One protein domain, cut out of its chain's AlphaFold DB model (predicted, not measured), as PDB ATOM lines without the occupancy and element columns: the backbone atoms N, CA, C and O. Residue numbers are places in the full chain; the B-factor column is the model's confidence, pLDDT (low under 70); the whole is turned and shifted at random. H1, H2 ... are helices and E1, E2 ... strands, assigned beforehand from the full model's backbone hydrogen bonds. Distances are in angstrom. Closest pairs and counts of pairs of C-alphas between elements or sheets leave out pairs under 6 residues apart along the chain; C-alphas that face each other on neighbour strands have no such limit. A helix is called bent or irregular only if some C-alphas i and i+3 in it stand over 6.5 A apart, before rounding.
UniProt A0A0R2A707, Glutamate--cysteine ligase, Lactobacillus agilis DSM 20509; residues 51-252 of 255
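This is residues 51 to 252 of the 255 residues of the protein "Glutamate--cysteine ligase" of Lactobacillus agilis DSM 20509 (UniProt A0A0R2A707). A small sheet of three strands lies near the middle, with the long helices H4 and H8 packed over it and crossing each other. H3 meets H4 at one end of the longest axis, a long loop, residues 130 to 170, reaches toward the other, and H6 and H7 make a side-by-side pair; residues 54 to 59, most of them in H1, stand free. The 202 printed residues hold eight named helices and three named strands, in the order H1 H2 E1 H3 H4 H5 H6 E2 H7 E3 H8; the sheet, order E1 E3 E2, is antiparallel, and the class is mostly helix. The whole is compact, with a radius of gyration of the C-alphas of 18.5 A, yet elongated, spanning 59 by 38 by 29 A.

The strands are E1, residues 78 to 82, 12.7 A; E3, 215 to 221, 17.3 A; and E2, 197 to 200, 9.6 A. The long helices are H4, residues 103 to 120, 25.8 A, and H8, 233 to 251, 29.0 A, which ends at C-alpha 251 (4.388, -8.477, -69.453). The others are H1, 55 to 67, 18.6 A, beginning at C-alpha 55 (11.239, 11.773, -25.697); H2, 70 to 73; H3, 86 to 95, 14.3 A; H5, 122 to 129; H6, 171 to 183, 18.3 A; and H7, 205 to 211, irregular, with C-alphas 206 and 209 7.2 A apart.

E3, the inner strand, is antiparallel to E1, with N 82 and O 216 at 2.8 A, and to E2, with N 198 and O 217 at 2.8 A. H4 and H8 are on one face of the sheet, two layers, helices over a sheet. H4 lies over E3 and E2 at a height over the sheet of 9.5 A, along the strands, at 4 degrees to E3 on the local plane. H4 residues 110 to 118 touch H8 residues 243 to 250, closest C-alphas Ile 114 and Leu 246, 5.4 A, at a steep tilt of 67 degrees, only just short of about perpendicular. H5 only grazes the sheet. H3 touches H4 residues 103 to 110, closest C-alphas Val 89 and Gln 107, 5.7 A, about perpendicular at 74 degrees. H6, with residues 171 to 175, touches H7, closest C-alphas Gln 172 and Pro 209, 5.6 A, at a shallow tilt of 20 degrees, opposite ways. H1 and H2 meet only through their link and are not on the sheet. Every O i to N i+4 pair is within hydrogen-bond range in H1, H3, H4, H5 and H6, against 13 of 15 in H8 and 1 of 3 in H7, which has 2 of 4 O i to N i+3 pairs within range; H2 is too short for an O i to N i+4 pair.

The C-alphas farthest apart, those of Arg 97 and Lys 142, are 59.5 A apart. The printed part has no cut; the links H5 to H6, H6 to E2 and E3 to H8 are long. The mean pLDDT of the printed part is 92.5, under 70 at residue 161 and residues 249 to 252.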
ATOM      1  N   ALA A  51      21.556   8.822 -29.894       90.62
ATOM      2  CA  ALA A  51      21.246  10.125 -30.466       90.62
ATOM      3  C   ALA A  51      20.302  10.923 -29.551       90.62
ATOM      4  O   ALA A  51      19.258  10.421 -29.133       90.62
ATOM      5  N   LYS A  52      20.628  12.196 -29.303       91.56
ATOM      6  CA  LYS A  52      19.729  13.127 -28.606       91.56
ATOM      7  C   LYS A  52      18.543  13.451 -29.513       91.56
ATOM      8  O   LYS A  52      18.726  13.907 -30.639       91.56
ATOM      9  N   THR A  53      17.332  13.188 -29.040       93.75
ATOM     10  CA  THR A  53      16.109  13.243 -29.853       93.75
ATOM     11  C   THR A  53      14.885  13.536 -28.975       93.75
ATOM     12  O   THR A  53      15.020  13.736 -27.770       93.75
ATOM     13  N   THR A  54      13.688  13.587 -29.567       94.19
ATOM     14  CA  THR A  54      12.421  13.724 -28.829       94.19
ATOM     15  C   THR A  54      12.214  12.577 -27.827       94.19
ATOM     16  O   THR A  54      12.724  11.475 -28.070       94.19
ATOM     17  N   PRO A  55      11.448  12.786 -26.737       94.38
ATOM     18  CA  PRO A  55      11.239  11.773 -25.697       94.38
ATOM     19  C   PRO A  55      10.749  10.417 -26.223       94.38
ATOM     20  O   PRO A  55      11.207   9.371 -25.769       94.38
ATOM     21  N   GLU A  56       9.870  10.411 -27.226       90.81
ATOM     22  CA  GLU A  56       9.303   9.185 -27.799       90.81
ATOM     23  C   GLU A  56      10.373   8.366 -28.529       90.81
ATOM     24  O   GLU A  56      10.451   7.144 -28.392       90.81
ATOM     25  N   LYS A  57      11.234   9.043 -29.299       90.56
ATOM     26  CA  LYS A  57      12.340   8.396 -30.012       90.56
ATOM     27  C   LYS A  57      13.443   7.958 -29.056       90.56
ATOM     28  O   LYS A  57      14.045   6.916 -29.283       90.56
ATOM     29  N   ASP A  58      13.693   8.722 -27.997       93.00
ATOM     30  CA  ASP A  58      14.663   8.362 -26.965       93.00
ATOM     31  C   ASP A  58      14.232   7.083 -26.231       93.00
ATOM     32  O   ASP A  58      15.020   6.144 -26.109       93.00
ATOM     33  N   ALA A  59      12.953   6.984 -25.850       92.19
ATOM     34  CA  ALA A  59      12.387   5.767 -25.273       92.19
ATOM     35  C   ALA A  59      12.537   4.558 -26.216       92.19
ATOM     36  O   ALA A  59      12.954   3.484 -25.778       92.19
ATOM     37  N   TYR A  60      12.274   4.742 -27.515       91.69
ATOM     38  CA  TYR A  60      12.497   3.703 -28.522       91.69
ATOM     39  C   TYR A  60      13.970   3.281 -28.620       91.69
ATOM     40  O   TYR A  60      14.256   2.087 -28.612       91.69
ATOM     41  N   LEU A  61      14.912   4.229 -28.692       91.31
ATOM     42  CA  LEU A  61      16.344   3.925 -28.796       91.31
ATOM     43  C   LEU A  61      16.858   3.187 -27.557       91.31
ATOM     44  O   LEU A  61      17.630   2.238 -27.688       91.31
ATOM     45  N   LYS A  62      16.395   3.573 -26.362       91.31
ATOM     46  CA  LYS A  62      16.707   2.876 -25.108       91.31
ATOM     47  C   LYS A  62      16.165   1.451 -25.101       91.31
ATOM     48  O   LYS A  62      16.863   0.543 -24.660       91.31
ATOM     49  N   GLU A  63      14.951   1.234 -25.596       91.56
ATOM     50  CA  GLU A  63      14.380  -0.112 -25.704       91.56
ATOM     51  C   GLU A  63      15.105  -0.962 -26.755       91.56
ATOM     52  O   GLU A  63      15.400  -2.134 -26.520       91.56
ATOM     53  N   TRP A  64      15.466  -0.359 -27.888       90.44
ATOM     54  CA  TRP A  64      16.266  -1.005 -28.922       90.44
ATOM     55  C   TRP A  64      17.630  -1.443 -28.378       90.44
ATOM     56  O   TRP A  64      18.002  -2.602 -28.544       90.44
ATOM     57  N   ALA A  65      18.322  -0.571 -27.640       89.56
ATOM     58  CA  ALA A  65      19.619  -0.863 -27.030       89.56
ATOM     59  C   ALA A  65      19.568  -1.981 -25.972       89.56
ATOM     60  O   ALA A  65      20.553  -2.685 -25.777       89.56
ATOM     61  N   LYS A  66      18.424  -2.179 -25.299       89.38
ATOM     62  CA  LYS A  66      18.227  -3.301 -24.364       89.38
ATOM     63  C   LYS A  66      18.030  -4.636 -25.078       89.38
ATOM     64  O   LYS A  66      18.446  -5.671 -24.565       89.38
ATOM     65  N   ARG A  67      17.344  -4.632 -26.225       87.88
ATOM     66  CA  ARG A  67      16.972  -5.858 -26.955       87.88
ATOM     67  C   ARG A  67      17.989  -6.275 -28.010       87.88
ATOM     68  O   ARG A  67      17.980  -7.430 -28.433       87.88
ATOM     69  N   ARG A  68      18.800  -5.338 -28.500       86.38
ATOM     70  CA  ARG A  68      19.707  -5.531 -29.634       86.38
ATOM     71  C   ARG A  68      21.140  -5.220 -29.228       86.38
ATOM     72  O   ARG A  68      21.400  -4.410 -28.349       86.38
ATOM     73  N   ASN A  69      22.084  -5.850 -29.917       84.25
ATOM     74  CA  ASN A  69      23.497  -5.533 -29.763       84.25
ATOM     75  C   ASN A  69      23.795  -4.169 -30.407       84.25
ATOM     76  O   ASN A  69      23.490  -3.983 -31.587       84.25
ATOM     77  N   PHE A  70      24.453  -3.261 -29.683       85.06
ATOM     78  CA  PHE A  70      24.885  -1.957 -30.197       85.06
ATOM     79  C   PHE A  70      25.611  -2.065 -31.542       85.06
ATOM     80  O   PHE A  70      25.285  -1.308 -32.456       85.06
ATOM     81  N   SER A  71      26.505  -3.056 -31.717       88.31
ATOM     82  CA  SER A  71      27.215  -3.262 -32.991       88.31
ATOM     83  C   SER A  71      26.246  -3.356 -34.169       88.31
ATOM     84  O   SER A  71      26.486  -2.740 -35.202       88.31
ATOM     85  N   SER A  72      25.116  -4.053 -34.012       86.19
ATOM     86  CA  SER A  72      24.140  -4.273 -35.090       86.19
ATOM     87  C   SER A  72      23.426  -3.003 -35.562       86.19
ATOM     88  O   SER A  72      22.837  -3.015 -36.638       86.19
ATOM     89  N   GLY A  73      23.493  -1.911 -34.792       87.81
ATOM     90  CA  GLY A  73      22.881  -0.618 -35.117       87.81
ATOM     91  C   GLY A  73      23.834   0.389 -35.761       87.81
ATOM     92  O   GLY A  73      23.392   1.445 -36.204       87.81
ATOM     93  N   THR A  74      25.131   0.083 -35.801       91.56
ATOM     94  CA  THR A  74      26.173   1.006 -36.277       91.56
ATOM     95  C   THR A  74      26.448   0.985 -37.787       91.56
ATOM     96  O   THR A  74      26.896   2.019 -38.288       91.56
ATOM     97  N   PRO A  75      26.194  -0.102 -38.554       94.12
ATOM     98  CA  PRO A  75      26.399  -0.047 -39.991       94.12
ATOM     99  C   PRO A  75      25.470   0.966 -40.660       94.12
ATOM    100  O   PRO A  75      24.284   1.069 -40.348       94.12
ATOM    101  N   CYS A  76      25.998   1.667 -41.655       94.00
ATOM    102  CA  CYS A  76      25.288   2.691 -42.408       94.00
ATOM    103  C   CYS A  76      25.273   2.370 -43.906       94.00
ATOM    104  O   CYS A  76      25.994   1.499 -44.392       94.00
ATOM    105  N   GLY A  77      24.417   3.045 -44.665       95.31
ATOM    106  CA  GLY A  77      24.326   2.847 -46.107       95.31
ATOM    107  C   GLY A  77      23.460   3.899 -46.774       95.31
ATOM    108  O   GLY A  77      22.987   4.841 -46.138       95.31
ATOM    109  N   VAL A  78      23.252   3.720 -48.072       96.00
ATOM    110  CA  VAL A  78      22.511   4.662 -48.908       96.00
ATOM    111  C   VAL A  78      21.090   4.163 -49.087       96.00
ATOM    112  O   VAL A  78      20.865   3.002 -49.436       96.00
ATOM    113  N   HIS A  79      20.123   5.054 -48.883       97.12
ATOM    114  CA  HIS A  79      18.742   4.796 -49.265       97.12
ATOM    115  C   HIS A  79      18.387   5.591 -50.517       97.12
ATOM    116  O   HIS A  79      18.708   6.776 -50.620       97.12
ATOM    117  N   ILE A  80      17.697   4.947 -51.456       97.00
ATOM    118  CA  ILE A  80      17.159   5.595 -52.654       97.00
ATOM    119  C   ILE A  80      15.639   5.588 -52.560       97.00
ATOM    120  O   ILE A  80      15.013   4.533 -52.629       97.00
ATOM    121  N   ASN A  81      15.052   6.776 -52.448       97.12
ATOM    122  CA  ASN A  81      13.611   6.966 -52.562       97.12
ATOM    123  C   ASN A  81      13.245   7.109 -54.040       97.12
ATOM    124  O   ASN A  81      13.743   8.007 -54.720       97.12
ATOM    125  N   LEU A  82      12.391   6.218 -54.533       95.75
ATOM    126  CA  LEU A  82      11.993   6.140 -55.929       95.75
ATOM    127  C   LEU A  82      10.478   6.291 -56.061       95.75
ATOM    128  O   LEU A  82       9.720   5.440 -55.594       95.75
ATOM    129  N   SER A  83      10.059   7.342 -56.761       95.31
ATOM    130  CA  SER A  83       8.674   7.562 -57.172       95.31
ATOM    131  C   SER A  83       8.510   7.433 -58.688       95.31
ATOM    132  O   SER A  83       9.441   7.658 -59.468       95.31
ATOM    133  N   LEU A  84       7.310   7.048 -59.112       94.00
ATOM    134  CA  LEU A  84       6.913   6.982 -60.512       94.00
ATOM    135  C   LEU A  84       6.443   8.349 -61.003       94.00
ATOM    136  O   LEU A  84       5.831   9.126 -60.273       94.00
ATOM    137  N   ASN A  85       6.690   8.622 -62.282       93.31
ATOM    138  CA  ASN A  85       6.076   9.768 -62.936       93.31
ATOM    139  C   ASN A  85       4.551   9.538 -62.998       93.31
ATOM    140  O   ASN A  85       4.141   8.502 -63.532       93.31
ATOM    141  N   PRO A  86       3.713  10.481 -62.523       94.31
ATOM    142  CA  PRO A  86       2.259  10.345 -62.553       94.31
ATOM    143  C   PRO A  86       1.697   9.960 -63.926       94.31
ATOM    144  O   PRO A  86       0.785   9.142 -63.988       94.31
ATOM    145  N   ARG A  87       2.306  10.435 -65.023       95.06
ATOM    146  CA  ARG A  87       1.883  10.096 -66.390       95.06
ATOM    147  C   ARG A  87       2.007   8.608 -66.714       95.06
ATOM    148  O   ARG A  87       1.227   8.096 -67.507       95.06
ATOM    149  N   VAL A  88       2.979   7.909 -66.122       92.50
ATOM    150  CA  VAL A  88       3.128   6.453 -66.296       92.50
ATOM    151  C   VAL A  88       1.948   5.738 -65.646       92.50
ATOM    152  O   VAL A  88       1.334   4.884 -66.276       92.50
ATOM    153  N   VAL A  89       1.580   6.147 -64.429       94.44
ATOM    154  CA  VAL A  89       0.409   5.613 -63.719       94.44
ATOM    155  C   VAL A  89      -0.869   5.885 -64.513       94.44
ATOM    156  O   VAL A  89      -1.658   4.969 -64.718       94.44
ATOM    157  N   ASP A  90      -1.041   7.113 -65.015       95.50
ATOM    158  CA  ASP A  90      -2.205   7.493 -65.825       95.50
ATOM    159  C   ASP A  90      -2.289   6.653 -67.100       95.50
ATOM    160  O   ASP A  90      -3.357   6.167 -67.460       95.50
ATOM    161  N   THR A  91      -1.154   6.434 -67.768       93.19
ATOM    162  CA  THR A  91      -1.078   5.607 -68.977       93.19
ATOM    163  C   THR A  91      -1.490   4.169 -68.677       93.19
ATOM    164  O   THR A  91      -2.318   3.616 -69.397       93.19
ATOM    165  N   VAL A  92      -0.968   3.570 -67.607       91.69
ATOM    166  CA  VAL A  92      -1.312   2.195 -67.214       91.69
ATOM    167  C   VAL A  92      -2.791   2.091 -66.847       91.69
ATOM    168  O   VAL A  92      -3.486   1.229 -67.377       91.69
ATOM    169  N   TYR A  93      -3.301   3.003 -66.017       94.19
ATOM    170  CA  TYR A  93      -4.710   3.032 -65.625       94.19
ATOM    171  C   TYR A  93      -5.651   3.198 -66.830       94.19
ATOM    172  O   TYR A  93      -6.660   2.503 -66.938       94.19
ATOM    173  N   ASN A  94      -5.298   4.075 -67.775       93.88
ATOM    174  CA  ASN A  94      -6.122   4.368 -68.947       93.88
ATOM    175  C   ASN A  94      -6.085   3.286 -70.029       93.88
ATOM    176  O   ASN A  94      -7.044   3.216 -70.797       93.88
ATOM    177  N   ASN A  95      -5.007   2.497 -70.128       91.06
ATOM    178  CA  ASN A  95      -4.862   1.436 -71.134       91.06
ATOM    179  C   ASN A  95      -5.268   0.054 -70.601       91.06
ATOM    180  O   ASN A  95      -5.752  -0.770 -71.366       91.06
ATOM    181  N   LEU A  96      -5.141  -0.193 -69.294       87.25
ATOM    182  CA  LEU A  96      -5.605  -1.421 -68.637       87.25
ATOM    183  C   LEU A  96      -6.991  -1.220 -68.005       87.25
ATOM    184  O   LEU A  96      -7.229  -1.580 -66.848       87.25
ATOM    185  N   ARG A  97      -7.914  -0.601 -68.757       74.31
ATOM    186  CA  ARG A  97      -9.266  -0.291 -68.262       74.31
ATOM    187  C   ARG A  97      -9.967  -1.561 -67.793       74.31
ATOM    188  O   ARG A  97      -9.930  -2.583 -68.469       74.31
ATOM    189  N   GLY A  98     -10.614  -1.477 -66.634       83.94
ATOM    190  CA  GLY A  98     -11.320  -2.600 -66.013       83.94
ATOM    191  C   GLY A  98     -10.447  -3.513 -65.146       83.94
ATOM    192  O   GLY A  98     -11.006  -4.300 -64.392       83.94
ATOM    193  N   GLN A  99      -9.110  -3.392 -65.177       90.88
ATOM    194  CA  GLN A  99      -8.234  -4.151 -64.267       90.88
ATOM    195  C   GLN A  99      -8.087  -3.506 -62.882       90.88
ATOM    196  O   GLN A  99      -7.782  -4.191 -61.910       90.88
ATOM    197  N   PHE A 100      -8.310  -2.193 -62.781       93.88
ATOM    198  CA  PHE A 100      -8.193  -1.437 -61.533       93.88
ATOM    199  C   PHE A 100      -9.458  -0.615 -61.298       93.88
ATOM    200  O   PHE A 100      -9.943   0.041 -62.219       93.88
ATOM    201  N   ALA A 101      -9.964  -0.597 -60.061       93.81
ATOM    202  CA  ALA A 101     -11.166   0.162 -59.716       93.81
ATOM    203  C   ALA A 101     -10.924   1.680 -59.715       93.81
ATOM    204  O   ALA A 101     -11.846   2.463 -59.924       93.81
ATOM    205  N   ASN A 102      -9.686   2.107 -59.454       95.19
ATOM    206  CA  ASN A 102      -9.286   3.509 -59.482       95.19
ATOM    207  C   ASN A 102      -7.779   3.658 -59.751       95.19
ATOM    208  O   ASN A 102      -7.002   2.700 -59.689       95.19
ATOM    209  N   ARG A 103      -7.359   4.898 -60.017       95.44
ATOM    210  CA  ARG A 103      -5.962   5.264 -60.288       95.44
ATOM    211  C   ARG A 103      -5.003   4.861 -59.159       95.44
ATOM    212  O   ARG A 103      -3.876   4.459 -59.432       95.44
ATOM    213  N   MET A 104      -5.438   4.965 -57.901       95.88
ATOM    214  CA  MET A 104      -4.624   4.594 -56.738       95.88
ATOM    215  C   MET A 104      -4.300   3.097 -56.750       95.88
ATOM    216  O   MET A 104      -3.156   2.729 -56.510       95.88
ATOM    217  N   GLN A 105      -5.256   2.233 -57.094       95.06
ATOM    218  CA  GLN A 105      -4.995   0.797 -57.217       95.06
ATOM    219  C   GLN A 105      -3.987   0.482 -58.327       95.06
ATOM    220  O   GLN A 105      -3.096  -0.336 -58.110       95.06
ATOM    221  N   ALA A 106      -4.059   1.173 -59.471       95.12
ATOM    222  CA  ALA A 106      -3.049   1.040 -60.524       95.12
ATOM    223  C   ALA A 106      -1.654   1.476 -60.031       95.12
ATOM    224  O   ALA A 106      -0.664   0.784 -60.263       95.12
ATOM    225  N   GLN A 107      -1.569   2.587 -59.292       96.00
ATOM    226  CA  GLN A 107      -0.320   3.061 -58.687       96.00
ATOM    227  C   GLN A 107       0.256   2.049 -57.686       96.00
ATOM    228  O   GLN A 107       1.435   1.701 -57.753       96.00
ATOM    229  N   THR A 108      -0.586   1.549 -56.784       96.06
ATOM    230  CA  THR A 108      -0.233   0.531 -55.792       96.06
ATOM    231  C   THR A 108       0.251  -0.753 -56.461       96.06
ATOM    232  O   THR A 108       1.270  -1.308 -56.046       96.06
ATOM    233  N   TYR A 109      -0.420  -1.203 -57.522       94.56
ATOM    234  CA  TYR A 109       0.004  -2.358 -58.309       94.56
ATOM    235  C   TYR A 109       1.403  -2.155 -58.903       94.56
ATOM    236  O   TYR A 109       2.281  -2.988 -58.679       94.56
ATOM    237  N   LEU A 110       1.645  -1.020 -59.571       95.62
ATOM    238  CA  LEU A 110       2.948  -0.704 -60.167       95.62
ATOM    239  C   LEU A 110       4.075  -0.680 -59.126       95.62
ATOM    240  O   LEU A 110       5.137  -1.262 -59.343       95.62
ATOM    241  N   TYR A 111       3.855  -0.055 -57.969       97.44
ATOM    242  CA  TYR A 111       4.855  -0.080 -56.902       97.44
ATOM    243  C   TYR A 111       5.068  -1.476 -56.322       97.44
ATOM    244  O   TYR A 111       6.201  -1.817 -55.986       97.44
ATOM    245  N   THR A 112       4.014  -2.290 -56.235       96.19
ATOM    246  CA  THR A 112       4.107  -3.665 -55.734       96.19
ATOM    247  C   THR A 112       4.976  -4.525 -56.649       96.19
ATOM    248  O   THR A 112       5.929  -5.130 -56.162       96.19
ATOM    249  N   ILE A 113       4.738  -4.516 -57.966       95.06
ATOM    250  CA  ILE A 113       5.549  -5.299 -58.919       95.06
ATOM    251  C   ILE A 113       7.011  -4.832 -58.951       95.06
ATOM    252  O   ILE A 113       7.929  -5.652 -58.969       95.06
ATOM    253  N   ILE A 114       7.257  -3.518 -58.866       96.44
ATOM    254  CA  ILE A 114       8.617  -2.970 -58.836       96.44
ATOM    255  C   ILE A 114       9.320  -3.387 -57.540       96.44
ATOM    256  O   ILE A 114      10.477  -3.807 -57.576       96.44
ATOM    257  N   ALA A 115       8.635  -3.315 -56.395       97.06
ATOM    258  CA  ALA A 115       9.183  -3.746 -55.114       97.06
ATOM    259  C   ALA A 115       9.491  -5.247 -55.100       97.06
ATOM    260  O   ALA A 115      10.591  -5.628 -54.702       97.06
ATOM    261  N   GLN A 116       8.575  -6.088 -55.586       96.25
ATOM    262  CA  GLN A 116       8.796  -7.529 -55.746       96.25
ATOM    263  C   GLN A 116      10.018  -7.808 -56.626       96.25
ATOM    264  O   GLN A 116      10.872  -8.615 -56.260       96.25
ATOM    265  N   GLY A 117      10.148  -7.087 -57.742       96.12
ATOM    266  CA  GLY A 117      11.314  -7.142 -58.613       96.12
ATOM    267  C   GLY A 117      12.614  -6.800 -57.879       96.12
ATOM    268  O   GLY A 117      13.575  -7.566 -57.927       96.12
ATOM    269  N   PHE A 118      12.647  -5.695 -57.131       96.94
ATOM    270  CA  PHE A 118      13.829  -5.316 -56.352       96.94
ATOM    271  C   PHE A 118      14.159  -6.314 -55.244       96.94
ATOM    272  O   PHE A 118      15.335  -6.573 -55.005       96.94
ATOM    273  N   VAL A 119      13.155  -6.899 -54.586       94.94
ATOM    274  CA  VAL A 119      13.361  -7.954 -53.585       94.94
ATOM    275  C   VAL A 119      13.949  -9.206 -54.243       94.94
ATOM    276  O   VAL A 119      14.942  -9.741 -53.747       94.94
ATOM    277  N   ARG A 120      13.400  -9.632 -55.390       94.75
ATOM    278  CA  ARG A 120      13.857 -10.801 -56.160       94.75
ATOM    279  C   ARG A 120      15.287 -10.637 -56.668       94.75
ATOM    280  O   ARG A 120      16.111 -11.534 -56.500       94.75
ATOM    281  N   TYR A 121      15.601  -9.489 -57.262       94.75
ATOM    282  CA  TYR A 121      16.901  -9.212 -57.876       94.75
ATOM    283  C   TYR A 121      17.862  -8.453 -56.951       94.75
ATOM    284  O   TYR A 121      18.907  -7.980 -57.403       94.75
ATOM    285  N   ARG A 122      17.571  -8.364 -55.641       94.06
ATOM    286  CA  ARG A 122      18.429  -7.648 -54.675       94.06
ATOM    287  C   ARG A 122      19.874  -8.134 -54.709       94.06
ATOM    288  O   ARG A 122      20.794  -7.337 -54.561       94.06
ATOM    289  N   TRP A 123      20.063  -9.439 -54.921       94.88
ATOM    290  CA  TRP A 123      21.374 -10.081 -54.950       94.88
ATOM    291  C   TRP A 123      22.275  -9.465 -56.021       94.88
ATOM    292  O   TRP A 123      23.475  -9.344 -55.804       94.88
ATOM    293  N   PHE A 124      21.700  -9.016 -57.141       96.44
ATOM    294  CA  PHE A 124      22.450  -8.417 -58.233       96.44
ATOM    295  C   PHE A 124      22.955  -7.020 -57.860       96.44
ATOM    296  O   PHE A 124      24.109  -6.687 -58.118       96.44
ATOM    297  N   LEU A 125      22.139  -6.232 -57.152       96.50
ATOM    298  CA  LEU A 125      22.569  -4.946 -56.593       96.50
ATOM    299  C   LEU A 125      23.662  -5.131 -55.536       96.50
ATOM    300  O   LEU A 125      24.649  -4.402 -55.554       96.50
ATOM    301  N   THR A 126      23.527  -6.123 -54.651       95.94
ATOM    302  CA  THR A 126      24.574  -6.467 -53.676       95.94
ATOM    303  C   THR A 126      25.850  -6.948 -54.368       95.94
ATOM    304  O   THR A 126      26.949  -6.598 -53.944       95.94
ATOM    305  N   TYR A 127      25.727  -7.713 -55.454       97.31
ATOM    306  CA  TYR A 127      26.867  -8.162 -56.245       97.31
ATOM    307  C   TYR A 127      27.580  -7.009 -56.949       97.31
ATOM    308  O   TYR A 127      28.797  -7.020 -57.005       97.31
ATOM    309  N   LEU A 128      26.872  -6.011 -57.482       97.50
ATOM    310  CA  LEU A 128      27.511  -4.889 -58.177       97.50
ATOM    311  C   LEU A 128      28.055  -3.833 -57.209       97.50
ATOM    312  O   LEU A 128      29.180  -3.366 -57.370       97.50
ATOM    313  N   PHE A 129      27.272  -3.482 -56.190       97.56
ATOM    314  CA  PHE A 129      27.501  -2.304 -55.346       97.56
ATOM    315  C   PHE A 129      27.799  -2.634 -53.879       97.56
ATOM    316  O   PHE A 129      27.918  -1.724 -53.065       97.56
ATOM    317  N   GLY A 130      27.920  -3.915 -53.514       97.38
ATOM    318  CA  GLY A 130      28.372  -4.310 -52.180       97.38
ATOM    319  C   GLY A 130      29.804  -3.838 -51.929       97.38
ATOM    320  O   GLY A 130      30.684  -4.105 -52.754       97.38
ATOM    321  N   ALA A 131      30.000  -3.140 -50.809       97.88
ATOM    322  CA  ALA A 131      31.236  -2.429 -50.471       97.88
ATOM    323  C   ALA A 131      31.575  -2.525 -48.969       97.88
ATOM    324  O   ALA A 131      32.219  -1.648 -48.398       97.88
ATOM    325  N   SER A 132      31.140  -3.605 -48.315       97.31
ATOM    326  CA  SER A 132      31.406  -3.875 -46.896       97.31
ATOM    327  C   SER A 132      32.064  -5.246 -46.692       97.31
ATOM    328  O   SER A 132      31.450  -6.143 -46.122       97.31
ATOM    329  N   PRO A 133      33.291  -5.475 -47.190       97.31
ATOM    330  CA  PRO A 133      33.854  -6.821 -47.219       97.31
ATOM    331  C   PRO A 133      34.348  -7.341 -45.866       97.31
ATOM    332  O   PRO A 133      34.376  -8.552 -45.649       97.31
ATOM    333  N   VAL A 134      34.731  -6.431 -44.971       96.00
ATOM    334  CA  VAL A 134      35.304  -6.704 -43.649       96.00
ATOM    335  C   VAL A 134      34.706  -5.750 -42.616       96.00
ATOM    336  O   VAL A 134      34.121  -4.728 -42.982       96.00
ATOM    337  N   ALA A 135      34.827  -6.097 -41.339       95.44
ATOM    338  CA  ALA A 135      34.475  -5.229 -40.222       95.44
ATOM    339  C   ALA A 135      35.709  -5.001 -39.350       95.44
ATOM    340  O   ALA A 135      36.538  -5.901 -39.214       95.44
ATOM    341  N   GLU A 136      35.801  -3.809 -38.770       95.69
ATOM    342  CA  GLU A 136      36.886  -3.432 -37.870       95.69
ATOM    343  C   GLU A 136      36.775  -4.114 -36.499       95.69
ATOM    344  O   GLU A 136      35.782  -4.775 -36.164       95.69
ATOM    345  N   GLU A 137      37.817  -3.928 -35.689       95.06
ATOM    346  CA  GLU A 137      37.885  -4.424 -34.316       95.06
ATOM    347  C   GLU A 137      36.618  -4.112 -33.503       95.06
ATOM    348  O   GLU A 137      36.012  -3.041 -33.604       95.06
ATOM    349  N   ASN A 138      36.257  -5.068 -32.644       94.31
ATOM    350  CA  ASN A 138      35.108  -5.027 -31.737       94.31
ATOM    351  C   ASN A 138      33.730  -4.983 -32.416       94.31
ATOM    352  O   ASN A 138      32.721  -4.962 -31.710       94.31
ATOM    353  N   PHE A 139      33.625  -5.034 -33.750       94.12
ATOM    354  CA  PHE A 139      32.319  -5.196 -34.393       94.12
ATOM    355  C   PHE A 139      31.688  -6.548 -34.035       94.12
ATOM    356  O   PHE A 139      30.611  -6.593 -33.429       94.12
ATOM    357  N   PHE A 140      32.389  -7.634 -34.371       92.69
ATOM    358  CA  PHE A 140      32.008  -9.000 -34.026       92.69
ATOM    359  C   PHE A 140      32.551  -9.399 -32.660       92.69
ATOM    360  O   PHE A 140      33.663  -9.027 -32.287       92.69
ATOM    361  N   GLU A 141      31.791 -10.229 -31.953       88.69
ATOM    362  CA  GLU A 141      32.349 -11.028 -30.867       88.69
ATOM    363  C   GLU A 141      33.296 -12.100 -31.429       88.69
ATOM    364  O   GLU A 141      33.244 -12.462 -32.614       88.69
ATOM    365  N   LYS A 142      34.168 -12.634 -30.570       87.31
ATOM    366  CA  LYS A 142      35.158 -13.643 -30.960       87.31
ATOM    367  C   LYS A 142      34.484 -14.826 -31.673       87.31
ATOM    368  O   LYS A 142      33.544 -15.417 -31.151       87.31
ATOM    369  N   ASN A 143      34.999 -15.178 -32.854       86.81
ATOM    370  CA  ASN A 143      34.510 -16.266 -33.714       86.81
ATOM    371  C   ASN A 143      33.066 -16.112 -34.243       86.81
ATOM    372  O   ASN A 143      32.499 -17.092 -34.720       86.81
ATOM    373  N   GLN A 144      32.466 -14.914 -34.191       90.12
ATOM    374  CA  GLN A 144      31.118 -14.670 -34.734       90.12
ATOM    375  C   GLN A 144      31.100 -13.982 -36.110       90.12
ATOM    376  O   GLN A 144      30.035 -13.856 -36.707       90.12
ATOM    377  N   GLY A 145      32.251 -13.533 -36.616       91.75
ATOM    378  CA  GLY A 145      32.386 -12.952 -37.956       91.75
ATOM    379  C   GLY A 145      32.763 -13.981 -39.030       91.75
ATOM    380  O   GLY A 145      33.129 -15.114 -38.703       91.75
ATOM    381  N   PRO A 146      32.717 -13.608 -40.321       93.94
ATOM    382  CA  PRO A 146      33.214 -14.468 -41.389       93.94
ATOM    383  C   PRO A 146      34.740 -14.633 -41.311       93.94
ATOM    384  O   PRO A 146      35.462 -13.729 -40.899       93.94
ATOM    385  N   THR A 147      35.245 -15.777 -41.773       92.56
ATOM    386  CA  THR A 147      36.690 -16.088 -41.783       92.56
ATOM    387  C   THR A 147      37.432 -15.525 -42.995       92.56
ATOM    388  O   THR A 147      38.661 -15.512 -43.019       92.56
ATOM    389  N   LYS A 148      36.700 -15.076 -44.019       94.94
ATOM    390  CA  LYS A 148      37.230 -14.462 -45.238       94.94
ATOM    391  C   LYS A 148      36.396 -13.232 -45.599       94.94
ATOM    392  O   LYS A 148      35.221 -13.185 -45.228       94.94
ATOM    393  N   PRO A 149      36.962 -12.270 -46.349       96.25
ATOM    394  CA  PRO A 149      36.191 -11.155 -46.878       96.25
ATOM    395  C   PRO A 149      34.970 -11.639 -47.668       96.25
ATOM    396  O   PRO A 149      35.061 -12.577 -48.461       96.25
ATOM    397  N   VAL A 150      33.830 -10.988 -47.455       96.75
ATOM    398  CA  VAL A 150      32.591 -11.237 -48.210       96.75
ATOM    399  C   VAL A 150      32.299 -10.067 -49.143       96.75
ATOM    400  O   VAL A 150      33.031  -9.086 -49.159       96.75
ATOM    401  N   ARG A 151      31.232 -10.130 -49.948       96.69
ATOM    402  CA  ARG A 151      30.893  -8.989 -50.814       96.69
ATOM    403  C   ARG A 151      30.276  -7.818 -50.043       96.69
ATOM    404  O   ARG A 151      30.612  -6.665 -50.288       96.69
ATOM    405  N   SER A 152      29.351  -8.118 -49.135       96.56
ATOM    406  CA  SER A 152      28.677  -7.118 -48.307       96.56
ATOM    407  C   SER A 152      28.260  -7.739 -46.980       96.56
ATOM    408  O   SER A 152      27.270  -8.469 -46.906       96.56
ATOM    409  N   LEU A 153      29.019  -7.453 -45.924       95.62
ATOM    410  CA  LEU A 153      28.666  -7.785 -44.550       95.62
ATOM    411  C   LEU A 153      27.347  -7.136 -44.177       95.62
ATOM    412  O   LEU A 153      26.477  -7.818 -43.642       95.62
ATOM    413  N   ARG A 154      27.167  -5.859 -44.526       94.44
ATOM    414  CA  ARG A 154      25.972  -5.088 -44.185       94.44
ATOM    415  C   ARG A 154      24.685  -5.732 -44.707       94.44
ATOM    416  O   ARG A 154      23.682  -5.683 -44.003       94.44
ATOM    417  N   GLN A 155      24.711  -6.332 -45.898       92.62
ATOM    418  CA  GLN A 155      23.554  -7.012 -46.504       92.62
ATOM    419  C   GLN A 155      23.474  -8.518 -46.204       92.62
ATOM    420  O   GLN A 155      22.526  -9.182 -46.636       92.62
ATOM    421  N   SER A 156      24.464  -9.067 -45.498       90.50
ATOM    422  CA  SER A 156      24.498 -10.473 -45.094       90.50
ATOM    423  C   SER A 156      23.675 -10.725 -43.826       90.50
ATOM    424  O   SER A 156      23.186  -9.797 -43.183       90.50
ATOM    425  N   HIS A 157      23.576 -11.988 -43.414       87.06
ATOM    426  CA  HIS A 157      22.973 -12.343 -42.127       87.06
ATOM    427  C   HIS A 157      23.802 -11.878 -40.911       87.06
ATOM    428  O   HIS A 157      23.311 -11.963 -39.793       87.06
ATOM    429  N   TYR A 158      25.041 -11.411 -41.106       86.56
ATOM    430  CA  TYR A 158      25.875 -10.799 -40.065       86.56
ATOM    431  C   TYR A 158      25.650  -9.286 -39.919       86.56
ATOM    432  O   TYR A 158      26.198  -8.664 -39.011       86.56
ATOM    433  N   GLY A 159      24.947  -8.686 -40.881       75.00
ATOM    434  CA  GLY A 159      24.903  -7.248 -41.091       75.00
ATOM    435  C   GLY A 159      23.799  -6.521 -40.339       75.00
ATOM    436  O   GLY A 159      23.426  -6.859 -39.219       75.00
ATOM    437  N   PHE A 160      23.296  -5.472 -40.987       72.62
ATOM    438  CA  PHE A 160      22.333  -4.537 -40.420       72.62
ATOM    439  C   PHE A 160      20.902  -4.920 -40.779       72.62
ATOM    440  O   PHE A 160      20.568  -5.106 -41.952       72.62
ATOM    441  N   GLY A 161      20.036  -4.931 -39.773       68.81
ATOM    442  CA  GLY A 161      18.598  -5.073 -39.947       68.81
ATOM    443  C   GLY A 161      17.979  -6.049 -38.962       68.81
ATOM    444  O   GLY A 161      18.654  -6.743 -38.206       68.81
ATOM    445  N   THR A 162      16.655  -6.095 -38.972       70.94
ATOM    446  CA  THR A 162      15.899  -7.086 -38.218       70.94
ATOM    447  C   THR A 162      15.934  -8.419 -38.958       70.94
ATOM    448  O   THR A 162      15.746  -8.466 -40.173       70.94
ATOM    449  N   HIS A 163      16.145  -9.527 -38.236       81.38
ATOM    450  CA  HIS A 163      15.994 -10.888 -38.773       81.38
ATOM    451  C   HIS A 163      14.507 -11.230 -38.962       81.38
ATOM    452  O   HIS A 163      13.970 -12.177 -38.391       81.38
ATOM    453  N   PHE A 164      13.818 -10.395 -39.733       90.88
ATOM    454  CA  PHE A 164      12.392 -10.444 -39.969       90.88
ATOM    455  C   PHE A 164      12.123 -10.176 -41.448       90.88
ATOM    456  O   PHE A 164      12.498  -9.138 -41.986       90.88
ATOM    457  N   SER A 165      11.459 -11.120 -42.109       91.50
ATOM    458  CA  SER A 165      11.101 -10.989 -43.523       91.50
ATOM    459  C   SER A 165       9.688 -10.434 -43.667       91.50
ATOM    460  O   SER A 165       8.755 -10.940 -43.036       91.50
ATOM    461  N   GLY A 166       9.551  -9.400 -44.499       93.38
ATOM    462  CA  GLY A 166       8.255  -8.890 -44.942       93.38
ATOM    463  C   GLY A 166       7.646  -9.775 -46.030       93.38
ATOM    464  O   GLY A 166       8.354 -10.551 -46.671       93.38
ATOM    465  N   ASP A 167       6.341  -9.630 -46.243       96.81
ATOM    466  CA  ASP A 167       5.609 -10.281 -47.330       96.81
ATOM    467  C   ASP A 167       5.262  -9.226 -48.384       96.81
ATOM    468  O   ASP A 167       4.563  -8.269 -48.092       96.81
ATOM    469  N   TYR A 168       5.787  -9.359 -49.601       96.38
ATOM    470  CA  TYR A 168       5.562  -8.386 -50.677       96.38
ATOM    471  C   TYR A 168       4.524  -8.868 -51.699       96.38
ATOM    472  O   TYR A 168       4.419  -8.272 -52.769       96.38
ATOM    473  N   SER A 169       3.772  -9.939 -51.416       95.44
ATOM    474  CA  SER A 169       2.738 -10.472 -52.320       95.44
ATOM    475  C   SER A 169       1.621  -9.460 -52.593       95.44
ATOM    476  O   SER A 169       1.135  -9.356 -53.717       95.44
ATOM    477  N   SER A 170       1.260  -8.666 -51.584       96.25
ATOM    478  CA  SER A 170       0.347  -7.528 -51.679       96.25
ATOM    479  C   SER A 170       0.662  -6.501 -50.590       96.25
ATOM    480  O   SER A 170       1.344  -6.808 -49.612       96.25
ATOM    481  N   VAL A 171       0.133  -5.281 -50.719       96.88
ATOM    482  CA  VAL A 171       0.272  -4.258 -49.665       96.88
ATOM    483  C   VAL A 171      -0.408  -4.691 -48.369       96.88
ATOM    484  O   VAL A 171       0.126  -4.433 -47.296       96.88
ATOM    485  N   GLN A 172      -1.545  -5.386 -48.451       97.62
ATOM    486  CA  GLN A 172      -2.227  -5.896 -47.263       97.62
ATOM    487  C   GLN A 172      -1.364  -6.937 -46.541       97.62
ATOM    488  O   GLN A 172      -1.074  -6.769 -45.362       97.62
ATOM    489  N   ALA A 173      -0.853  -7.938 -47.266       98.19
ATOM    490  CA  ALA A 173       0.022  -8.962 -46.693       98.19
ATOM    491  C   ALA A 173       1.301  -8.360 -46.087       98.19
ATOM    492  O   ALA A 173       1.744  -8.776 -45.017       98.19
ATOM    493  N   TYR A 174       1.863  -7.330 -46.728       98.12
ATOM    494  CA  TYR A 174       3.005  -6.581 -46.209       98.12
ATOM    495  C   TYR A 174       2.717  -5.947 -44.846       98.12
ATOM    496  O   TYR A 174       3.512  -6.086 -43.911       98.12
ATOM    497  N   VAL A 175       1.578  -5.263 -44.732       97.94
ATOM    498  CA  VAL A 175       1.137  -4.615 -43.494       97.94
ATOM    499  C   VAL A 175       0.853  -5.657 -42.419       97.94
ATOM    500  O   VAL A 175       1.442  -5.577 -41.339       97.94
ATOM    501  N   ASP A 176       0.050  -6.673 -42.737       98.12
ATOM    502  CA  ASP A 176      -0.339  -7.736 -41.810       98.12
ATOM    503  C   ASP A 176       0.887  -8.450 -41.245       98.12
ATOM    504  O   ASP A 176       0.989  -8.670 -40.036       98.12
ATOM    505  N   ARG A 177       1.871  -8.748 -42.105       97.62
ATOM    506  CA  ARG A 177       3.110  -9.407 -41.700       97.62
ATOM    507  C   ARG A 177       3.884  -8.567 -40.691       97.62
ATOM    508  O   ARG A 177       4.316  -9.100 -39.671       97.62
ATOM    509  N   ILE A 178       4.069  -7.273 -40.945       97.50
ATOM    510  CA  ILE A 178       4.817  -6.386 -40.041       97.50
ATOM    511  C   ILE A 178       4.066  -6.195 -38.720       97.50
ATOM    512  O   ILE A 178       4.678  -6.276 -37.653       97.50
ATOM    513  N   GLU A 179       2.749  -5.992 -38.770       97.25
ATOM    514  CA  GLU A 179       1.923  -5.876 -37.567       97.25
ATOM    515  C   GLU A 179       1.955  -7.150 -36.724       97.25
ATOM    516  O   GLU A 179       2.074  -7.077 -35.501       97.25
ATOM    517  N   GLN A 180       1.896  -8.320 -37.360       97.25
ATOM    518  CA  GLN A 180       2.072  -9.601 -36.688       97.25
ATOM    519  C   GLN A 180       3.453  -9.684 -36.027       97.25
ATOM    520  O   GLN A 180       3.549 -10.068 -34.865       97.25
ATOM    521  N   GLY A 181       4.518  -9.272 -36.721       96.31
ATOM    522  CA  GLY A 181       5.872  -9.238 -36.163       96.31
ATOM    523  C   GLY A 181       5.998  -8.356 -34.919       96.31
ATOM    524  O   GLY A 181       6.691  -8.734 -33.974       96.31
ATOM    525  N   ALA A 182       5.301  -7.218 -34.895       94.88
ATOM    526  CA  ALA A 182       5.231  -6.350 -33.724       94.88
ATOM    527  C   ALA A 182       4.409  -6.981 -32.583       94.88
ATOM    528  O   ALA A 182       4.853  -6.983 -31.438       94.88
ATOM    529  N   LYS A 183       3.248  -7.581 -32.887       95.81
ATOM    530  CA  LYS A 183       2.399  -8.275 -31.896       95.81
ATOM    531  C   LYS A 183       3.106  -9.467 -31.246       95.81
ATOM    532  O   LYS A 183       2.963  -9.684 -30.050       95.81
ATOM    533  N   GLU A 184       3.890 -10.216 -32.019       95.38
ATOM    534  CA  GLU A 184       4.688 -11.356 -31.549       95.38
ATOM    535  C   GLU A 184       5.966 -10.934 -30.796       95.38
ATOM    536  O   GLU A 184       6.730 -11.791 -30.358       95.38
ATOM    537  N   GLY A 185       6.257  -9.632 -30.693       92.06
ATOM    538  CA  GLY A 185       7.467  -9.115 -30.048       92.06
ATOM    539  C   GLY A 185       8.766  -9.353 -30.827       92.06
ATOM    540  O   GLY A 185       9.845  -9.034 -30.326       92.06
ATOM    541  N   LYS A 186       8.690  -9.878 -32.062       92.38
ATOM    542  CA  LYS A 186       9.847 -10.024 -32.971       92.38
ATOM    543  C   LYS A 186      10.384  -8.662 -33.409       92.38
ATOM    544  O   LYS A 186      11.593  -8.506 -33.605       92.38
ATOM    545  N   LEU A 187       9.474  -7.699 -33.546       93.38
ATOM    546  CA  LEU A 187       9.751  -6.284 -33.740       93.38
ATOM    547  C   LEU A 187       9.289  -5.503 -32.500       93.38
ATOM    548  O   LEU A 187       8.256  -5.817 -31.917       93.38
ATOM    549  N   ILE A 188      10.025  -4.461 -32.121       91.50
ATOM    550  CA  ILE A 188       9.621  -3.490 -31.091       91.50
ATOM    551  C   ILE A 188       8.386  -2.716 -31.563       91.50
ATOM    552  O   ILE A 188       7.461  -2.462 -30.798       91.50
ATOM    553  N   SER A 189       8.384  -2.339 -32.839       91.00
ATOM    554  CA  SER A 189       7.286  -1.675 -33.537       91.00
ATOM    555  C   SER A 189       7.470  -1.832 -35.048       91.00
ATOM    556  O   SER A 189       8.511  -2.303 -35.517       91.00
ATOM    557  N   ASP A 190       6.494  -1.386 -35.836       91.06
ATOM    558  CA  ASP A 190       6.600  -1.343 -37.296       91.06
ATOM    559  C   ASP A 190       7.759  -0.460 -37.794       91.06
ATOM    560  O   ASP A 190       8.284  -0.650 -38.896       91.06
ATOM    561  N   TYR A 191       8.207   0.496 -36.977       88.94
ATOM    562  CA  TYR A 191       9.374   1.320 -37.274       88.94
ATOM    563  C   TYR A 191      10.660   0.486 -37.397       88.94
ATOM    564  O   TYR A 191      11.476   0.778 -38.273       88.94
ATOM    565  N   GLU A 192      10.804  -0.576 -36.590       91.25
ATOM    566  CA  GLU A 192      11.986  -1.454 -36.566       91.25
ATOM    567  C   GLU A 192      12.077  -2.386 -37.790       91.25
ATOM    568  O   GLU A 192      13.128  -2.974 -38.056       91.25
ATOM    569  N   PHE A 193      10.994  -2.537 -38.560       93.38
ATOM    570  CA  PHE A 193      11.038  -3.351 -39.769       93.38
ATOM    571  C   PHE A 193      12.099  -2.818 -40.745       93.38
ATOM    572  O   PHE A 193      12.013  -1.687 -41.237       93.38
ATOM    573  N   HIS A 194      13.085  -3.666 -41.048       90.19
ATOM    574  CA  HIS A 194      14.214  -3.330 -41.903       90.19
ATOM    575  C   HIS A 194      14.311  -4.281 -43.101       90.19
ATOM    576  O   HIS A 194      15.171  -5.159 -43.169       90.19
ATOM    577  N   GLY A 195      13.424  -4.081 -44.073       91.44
ATOM    578  CA  GLY A 195      13.496  -4.742 -45.374       91.44
ATOM    579  C   GLY A 195      14.470  -4.063 -46.344       91.44
ATOM    580  O   GLY A 195      14.848  -2.903 -46.180       91.44
ATOM    581  N   SER A 196      14.834  -4.783 -47.409       91.56
ATOM    582  CA  SER A 196      15.623  -4.225 -48.522       91.56
ATOM    583  C   SER A 196      14.851  -3.178 -49.338       91.56
ATOM    584  O   SER A 196      15.457  -2.279 -49.920       91.56
ATOM    585  N   VAL A 197      13.517  -3.267 -49.327       95.88
ATOM    586  CA  VAL A 197      12.581  -2.307 -49.915       95.88
ATOM    587  C   VAL A 197      11.522  -1.962 -48.873       95.88
ATOM    588  O   VAL A 197      11.005  -2.857 -48.208       95.88
ATOM    589  N   ARG A 198      11.160  -0.690 -48.722       96.75
ATOM    590  CA  ARG A 198      10.054  -0.260 -47.857       96.75
ATOM    591  C   ARG A 198       9.022   0.495 -48.684       96.75
ATOM    592  O   ARG A 198       9.379   1.429 -49.400       96.75
ATOM    593  N   PHE A 199       7.753   0.113 -48.569       97.75
ATOM    594  CA  PHE A 199       6.660   0.922 -49.103       97.75
ATOM    595  C   PHE A 199       6.497   2.195 -48.270       97.75
ATOM    596  O   PHE A 199       6.597   2.163 -47.038       97.75
ATOM    597  N   LYS A 200       6.280   3.322 -48.946       96.75
ATOM    598  CA  LYS A 200       6.104   4.632 -48.322       96.75
ATOM    599  C   LYS A 200       4.879   5.296 -48.937       96.75
ATOM    600  O   LYS A 200       4.775   5.421 -50.152       96.75
ATOM    601  N   GLY A 201       3.949   5.682 -48.083       94.44
ATOM    602  CA  GLY A 201       2.664   6.241 -48.468       94.44
ATOM    603  C   GLY A 201       1.641   5.989 -47.379       94.44
ATOM    604  O   GLY A 201       1.919   5.260 -46.418       94.44
ATOM    605  N   GLY A 202       0.491   6.636 -47.521       91.25
ATOM    606  CA  GLY A 202      -0.502   6.707 -46.465       91.25
ATOM    607  C   GLY A 202       0.011   7.416 -45.204       91.25
ATOM    608  O   GLY A 202       1.197   7.671 -44.988       91.25
ATOM    609  N   SER A 203      -0.921   7.732 -44.324       92.88
ATOM    610  CA  SER A 203      -0.713   8.385 -43.038       92.88
ATOM    611  C   SER A 203      -0.083   7.456 -41.993       92.88
ATOM    612  O   SER A 203       0.491   7.921 -41.012       92.88
ATOM    613  N   SER A 204      -0.180   6.137 -42.183       94.38
ATOM    614  CA  SER A 204       0.426   5.115 -41.322       94.38
ATOM    615  C   SER A 204       0.541   3.782 -42.058       94.38
ATOM    616  O   SER A 204      -0.172   3.557 -43.038       94.38
ATOM    617  N   LEU A 205       1.366   2.859 -41.544       94.81
ATOM    618  CA  LEU A 205       1.488   1.512 -42.109       94.81
ATOM    619  C   LEU A 205       0.118   0.821 -42.243       94.81
ATOM    620  O   LEU A 205      -0.195   0.302 -43.306       94.81
ATOM    621  N   LYS A 206      -0.725   0.882 -41.203       96.06
ATOM    622  CA  LYS A 206      -2.044   0.220 -41.182       96.06
ATOM    623  C   LYS A 206      -3.015   0.747 -42.234       96.06
ATOM    624  O   LYS A 206      -3.861   0.010 -42.721       96.06
ATOM    625  N   LYS A 207      -2.920   2.038 -42.553       96.50
ATOM    626  CA  LYS A 207      -3.815   2.716 -43.502       96.50
ATOM    627  C   LYS A 207      -3.312   2.647 -44.944       96.50
ATOM    628  O   LYS A 207      -4.075   2.913 -45.866       96.50
ATOM    629  N   MET A 208      -2.061   2.233 -45.149       96.25
ATOM    630  CA  MET A 208      -1.426   2.112 -46.463       96.25
ATOM    631  C   MET A 208      -2.220   1.278 -47.487       96.25
ATOM    632  O   MET A 208      -2.261   1.691 -48.644       96.25
ATOM    633  N   PRO A 209      -2.894   0.161 -47.137       96.81
ATOM    634  CA  PRO A 209      -3.682  -0.593 -48.114       96.81
ATOM    635  C   PRO A 209      -4.861   0.216 -48.680       96.81
ATOM    636  O   PRO A 209      -5.206   0.059 -49.850       96.81
ATOM    637  N   ALA A 210      -5.449   1.097 -47.866       96.00
ATOM    638  CA  ALA A 210      -6.589   1.930 -48.241       96.00
ATOM    639  C   ALA A 210      -6.180   3.276 -48.863       96.00
ATOM    640  O   ALA A 210      -6.902   3.796 -49.707       96.00
ATOM    641  N   GLU A 211      -5.041   3.837 -48.448       96.88
ATOM    642  CA  GLU A 211      -4.567   5.163 -48.876       96.88
ATOM    643  C   GLU A 211      -3.538   5.100 -50.021       96.88
ATOM    644  O   GLU A 211      -3.297   6.100 -50.695       96.88
ATOM    645  N   GLY A 212      -2.962   3.924 -50.281       95.94
ATOM    646  CA  GLY A 212      -2.031   3.681 -51.378       95.94
ATOM    647  C   GLY A 212      -0.558   3.947 -51.049       95.94
ATOM    648  O   GLY A 212      -0.172   4.307 -49.934       95.94
ATOM    649  N   ILE A 213       0.286   3.714 -52.057       97.31
ATOM    650  CA  ILE A 213       1.742   3.904 -51.993       97.31
ATOM    651  C   ILE A 213       2.127   5.144 -52.801       97.31
ATOM    652  O   ILE A 213       1.770   5.245 -53.975       97.31
ATOM    653  N   ASP A 214       2.926   6.029 -52.210       96.06
ATOM    654  CA  ASP A 214       3.443   7.237 -52.860       96.06
ATOM    655  C   ASP A 214       4.792   6.997 -53.534       96.06
ATOM    656  O   ASP A 214       5.049   7.529 -54.615       96.06
ATOM    657  N   TYR A 215       5.665   6.211 -52.897       97.38
ATOM    658  CA  TYR A 215       6.990   5.843 -53.392       97.38
ATOM    659  C   TYR A 215       7.525   4.587 -52.690       97.38
ATOM    660  O   TYR A 215       6.982   4.125 -51.683       97.38
ATOM    661  N   ILE A 216       8.625   4.035 -53.201       97.75
ATOM    662  CA  ILE A 216       9.385   2.986 -52.510       97.75
ATOM    663  C   ILE A 216      10.745   3.505 -52.055       97.75
ATOM    664  O   ILE A 216      11.383   4.302 -52.739       97.75
ATOM    665  N   GLU A 217      11.203   3.043 -50.899       98.06
ATOM    666  CA  GLU A 217      12.548   3.294 -50.381       98.06
ATOM    667  C   GLU A 217      13.387   2.021 -50.541       98.06
ATOM    668  O   GLU A 217      13.087   0.987 -49.944       98.06
ATOM    669  N   LEU A 218      14.448   2.092 -51.343       97.31
ATOM    670  CA  LEU A 218      15.438   1.031 -51.515       97.31
ATOM    671  C   LEU A 218      16.554   1.221 -50.492       97.31
ATOM    672  O   LEU A 218      17.114   2.310 -50.398       97.31
ATOM    673  N   ARG A 219      16.893   0.174 -49.739       95.38
ATOM    674  CA  ARG A 219      17.761   0.261 -48.547       95.38
ATOM    675  C   ARG A 219      18.974  -0.670 -48.606       95.38
ATOM    676  O   ARG A 219      19.758  -0.734 -47.658       95.38
ATOM    677  N   MET A 220      19.141  -1.406 -49.706       93.44
ATOM    678  CA  MET A 220      20.170  -2.444 -49.840       93.44
ATOM    679  C   MET A 220      21.575  -1.931 -50.195       93.44
ATOM    680  O   MET A 220      22.503  -2.732 -50.246       93.44
ATOM    681  N   LEU A 221      21.758  -0.635 -50.470       96.00
ATOM    682  CA  LEU A 221      23.036  -0.113 -50.962       96.00
ATOM    683  C   LEU A 221      23.993   0.219 -49.823       96.00
ATOM    684  O   LEU A 221      23.621   0.905 -48.868       96.00
ATOM    685  N   ASP A 222      25.218  -0.275 -49.939       97.62
ATOM    686  CA  ASP A 222      26.323   0.133 -49.082       97.62
ATOM    687  C   ASP A 222      26.816   1.530 -49.485       97.62
ATOM    688  O   ASP A 222      26.495   2.030 -50.567       97.62
ATOM    689  N   LEU A 223      27.574   2.173 -48.598       97.94
ATOM    690  CA  LEU A 223      28.340   3.359 -48.946       97.94
ATOM    691  C   LEU A 223      29.436   2.971 -49.937       97.94
ATOM    692  O   LEU A 223      30.153   1.991 -49.744       97.94
ATOM    693  N   ASP A 224      29.572   3.769 -50.984       97.56
ATOM    694  CA  ASP A 224      30.615   3.640 -51.982       97.56
ATOM    695  C   ASP A 224      31.883   4.391 -51.536       97.56
ATOM    696  O   ASP A 224      31.880   5.628 -51.547       97.56
ATOM    697  N   PRO A 225      32.980   3.688 -51.195       96.38
ATOM    698  CA  PRO A 225      34.205   4.323 -50.708       96.38
ATOM    699  C   PRO A 225      34.918   5.170 -51.767       96.38
ATOM    700  O   PRO A 225      35.753   6.002 -51.422       96.38
ATOM    701  N   SER A 226      34.598   4.987 -53.054       95.12
ATOM    702  CA  SER A 226      35.147   5.804 -54.147       95.12
ATOM    703  C   SER A 226      34.413   7.138 -54.335       95.12
ATOM    704  O   SER A 226      34.806   7.945 -55.174       95.12
ATOM    705  N   SER A 227      33.340   7.385 -53.574       95.31
ATOM    706  CA  SER A 227      32.547   8.612 -53.639       95.31
ATOM    707  C   SER A 227      32.664   9.431 -52.357       95.31
ATOM    708  O   SER A 227      32.426   8.938 -51.257       95.31
ATOM    709  N   SER A 228      32.908  10.737 -52.491       92.12
ATOM    710  CA  SER A 228      32.962  11.671 -51.353       92.12
ATOM    711  C   SER A 228      31.621  11.862 -50.626       92.12
ATOM    712  O   SER A 228      31.590  12.400 -49.511       92.12
ATOM    713  N   VAL A 229      30.524  11.420 -51.253       95.25
ATOM    714  CA  VAL A 229      29.150  11.433 -50.722       95.25
ATOM    715  C   VAL A 229      28.578  10.023 -50.520       95.25
ATOM    716  O   VAL A 229      27.386   9.876 -50.263       95.25
ATOM    717  N   GLY A 230      29.402   8.980 -50.674       96.19
ATOM    718  CA  GLY A 230      29.013   7.590 -50.427       96.19
ATOM    719  C   GLY A 230      28.128   6.945 -51.500       96.19
ATOM    720  O   GLY A 230      27.684   5.819 -51.318       96.19
ATOM    721  N   VAL A 231      27.858   7.613 -52.624       97.06
ATOM    722  CA  VAL A 231      27.170   7.023 -53.789       97.06
ATOM    723  C   VAL A 231      27.586   7.720 -55.083       97.06
ATOM    724  O   VAL A 231      27.911   8.907 -55.069       97.06
ATOM    725  N   ARG A 232      27.586   7.002 -56.212       95.31
ATOM    726  CA  ARG A 232      27.886   7.557 -57.544       95.31
ATOM    727  C   ARG A 232      26.623   7.778 -58.380       95.31
ATOM    728  O   ARG A 232      25.618   7.087 -58.219       95.31
ATOM    729  N   SER A 233      26.706   8.699 -59.337       93.81
ATOM    730  CA  SER A 233      25.660   8.968 -60.341       93.81
ATOM    731  C   SER A 233      25.260   7.730 -61.126       93.81
ATOM    732  O   SER A 233      24.068   7.513 -61.350       93.81
ATOM    733  N   ASP A 234      26.228   6.899 -61.490       94.94
ATOM    734  CA  ASP A 234      25.981   5.686 -62.262       94.94
ATOM    735  C   ASP A 234      25.162   4.664 -61.475       94.94
ATOM    736  O   ASP A 234      24.271   4.040 -62.044       94.94
ATOM    737  N   THR A 235      25.356   4.572 -60.154       96.12
ATOM    738  CA  THR A 235      24.529   3.730 -59.278       96.12
ATOM    739  C   THR A 235      23.068   4.182 -59.311       96.12
ATOM    740  O   THR A 235      22.166   3.365 -59.496       96.12
ATOM    741  N   LEU A 236      22.809   5.492 -59.212       95.50
ATOM    742  CA  LEU A 236      21.447   6.034 -59.302       95.50
ATOM    743  C   LEU A 236      20.840   5.812 -60.695       95.50
ATOM    744  O   LEU A 236      19.664   5.464 -60.809       95.50
ATOM    745  N   ARG A 237      21.617   6.010 -61.768       94.38
ATOM    746  CA  ARG A 237      21.165   5.757 -63.148       94.38
ATOM    747  C   ARG A 237      20.824   4.282 -63.351       94.38
ATOM    748  O   ARG A 237      19.761   3.992 -63.892       94.38
ATOM    749  N   PHE A 238      21.668   3.379 -62.863       96.12
ATOM    750  CA  PHE A 238      21.451   1.939 -62.926       96.12
ATOM    751  C   PHE A 238      20.160   1.533 -62.212       96.12
ATOM    752  O   PHE A 238      19.308   0.884 -62.809       96.12
ATOM    753  N   VAL A 239      19.960   1.984 -60.969       95.88
ATOM    754  CA  VAL A 239      18.737   1.697 -60.202       95.88
ATOM    755  C   VAL A 239      17.487   2.210 -60.924       95.88
ATOM    756  O   VAL A 239      16.475   1.512 -60.969       95.88
ATOM    757  N   ARG A 240      17.551   3.393 -61.551       93.88
ATOM    758  CA  ARG A 240      16.441   3.927 -62.361       93.88
ATOM    759  C   ARG A 240      16.150   3.072 -63.594       93.88
ATOM    760  O   ARG A 240      14.983   2.883 -63.923       93.88
ATOM    761  N   LEU A 241      17.179   2.582 -64.286       94.38
ATOM    762  CA  LEU A 241      17.013   1.688 -65.437       94.38
ATOM    763  C   LEU A 241      16.435   0.337 -65.010       94.38
ATOM    764  O   LEU A 241      15.491  -0.137 -65.637       94.38
ATOM    765  N   LEU A 242      16.929  -0.229 -63.908       95.06
ATOM    766  CA  LEU A 242      16.404  -1.469 -63.351       95.06
ATOM    767  C   LEU A 242      14.931  -1.314 -62.957       95.06
ATOM    768  O   LEU A 242      14.118  -2.140 -63.342       95.06
ATOM    769  N   ALA A 243      14.543  -0.226 -62.289       93.94
ATOM    770  CA  ALA A 243      13.136   0.017 -61.962       93.94
ATOM    771  C   ALA A 243      12.228   0.076 -63.203       93.94
ATOM    772  O   ALA A 243      11.113  -0.438 -63.173       93.94
ATOM    773  N   ARG A 244      12.705   0.681 -64.300       91.94
ATOM    774  CA  ARG A 244      11.976   0.701 -65.581       91.94
ATOM    775  C   ARG A 244      11.830  -0.701 -66.164       91.94
ATOM    776  O   ARG A 244      10.746  -1.041 -66.620       91.94
ATOM    777  N   LEU A 245      12.892  -1.506 -66.118       92.25
ATOM    778  CA  LEU A 245      12.853  -2.902 -66.557       92.25
ATOM    779  C   LEU A 245      11.831  -3.705 -65.744       92.25
ATOM    780  O   LEU A 245      10.966  -4.344 -66.328       92.25
ATOM    781  N   LEU A 246      11.870  -3.602 -64.413       91.62
ATOM    782  CA  LEU A 246      10.954  -4.313 -63.511       91.62
ATOM    783  C   LEU A 246       9.492  -3.888 -63.688       91.62
ATOM    784  O   LEU A 246       8.589  -4.698 -63.521       91.62
ATOM    785  N   CYS A 247       9.253  -2.626 -64.052       84.75
ATOM    786  CA  CYS A 247       7.920  -2.142 -64.398       84.75
ATOM    787  C   CYS A 247       7.385  -2.775 -65.698       84.75
ATOM    788  O   CYS A 247       6.179  -2.962 -65.824       84.75
ATOM    789  N   ASN A 248       8.265  -3.101 -66.652       74.06
ATOM    790  CA  ASN A 248       7.899  -3.735 -67.923       74.06
ATOM    791  C   ASN A 248       7.809  -5.267 -67.820       74.06
ATOM    792  O   ASN A 248       7.065  -5.883 -68.580       74.06
ATOM    793  N   ASP A 249       8.538  -5.889 -66.890       59.50
ATOM    794  CA  ASP A 249       8.650  -7.351 -66.771       59.50
ATOM    795  C   ASP A 249       7.330  -8.043 -66.373       59.50
ATOM    796  O   ASP A 249       7.131  -9.227 -66.626       59.50
ATOM    797  N   ALA A 250       6.344  -7.288 -65.872       51.66
ATOM    798  CA  ALA A 250       4.977  -7.783 -65.670       51.66
ATOM    799  C   ALA A 250       4.283  -8.273 -66.967       51.66
ATOM    800  O   ALA A 250       3.181  -8.817 -66.899       51.66
ATOM    801  N   SER A 251       4.910  -8.090 -68.138       42.94
ATOM    802  CA  SER A 251       4.388  -8.477 -69.453       42.94
ATOM    803  C   SER A 251       5.040  -9.713 -70.095       42.94
ATOM    804  O   SER A 251       4.510 -10.199 -71.095       42.94
ATOM    805  N   PHE A 252       6.121 -10.285 -69.544       37.72
ATOM    806  CA  PHE A 252       6.759 -11.462 -70.150       37.72
ATOM    807  C   PHE A 252       6.238 -12.770 -69.542       37.72
ATOM    808  O   PHE A 252       6.733 -13.267 -68.534       37.72
TER     809      PHE A 252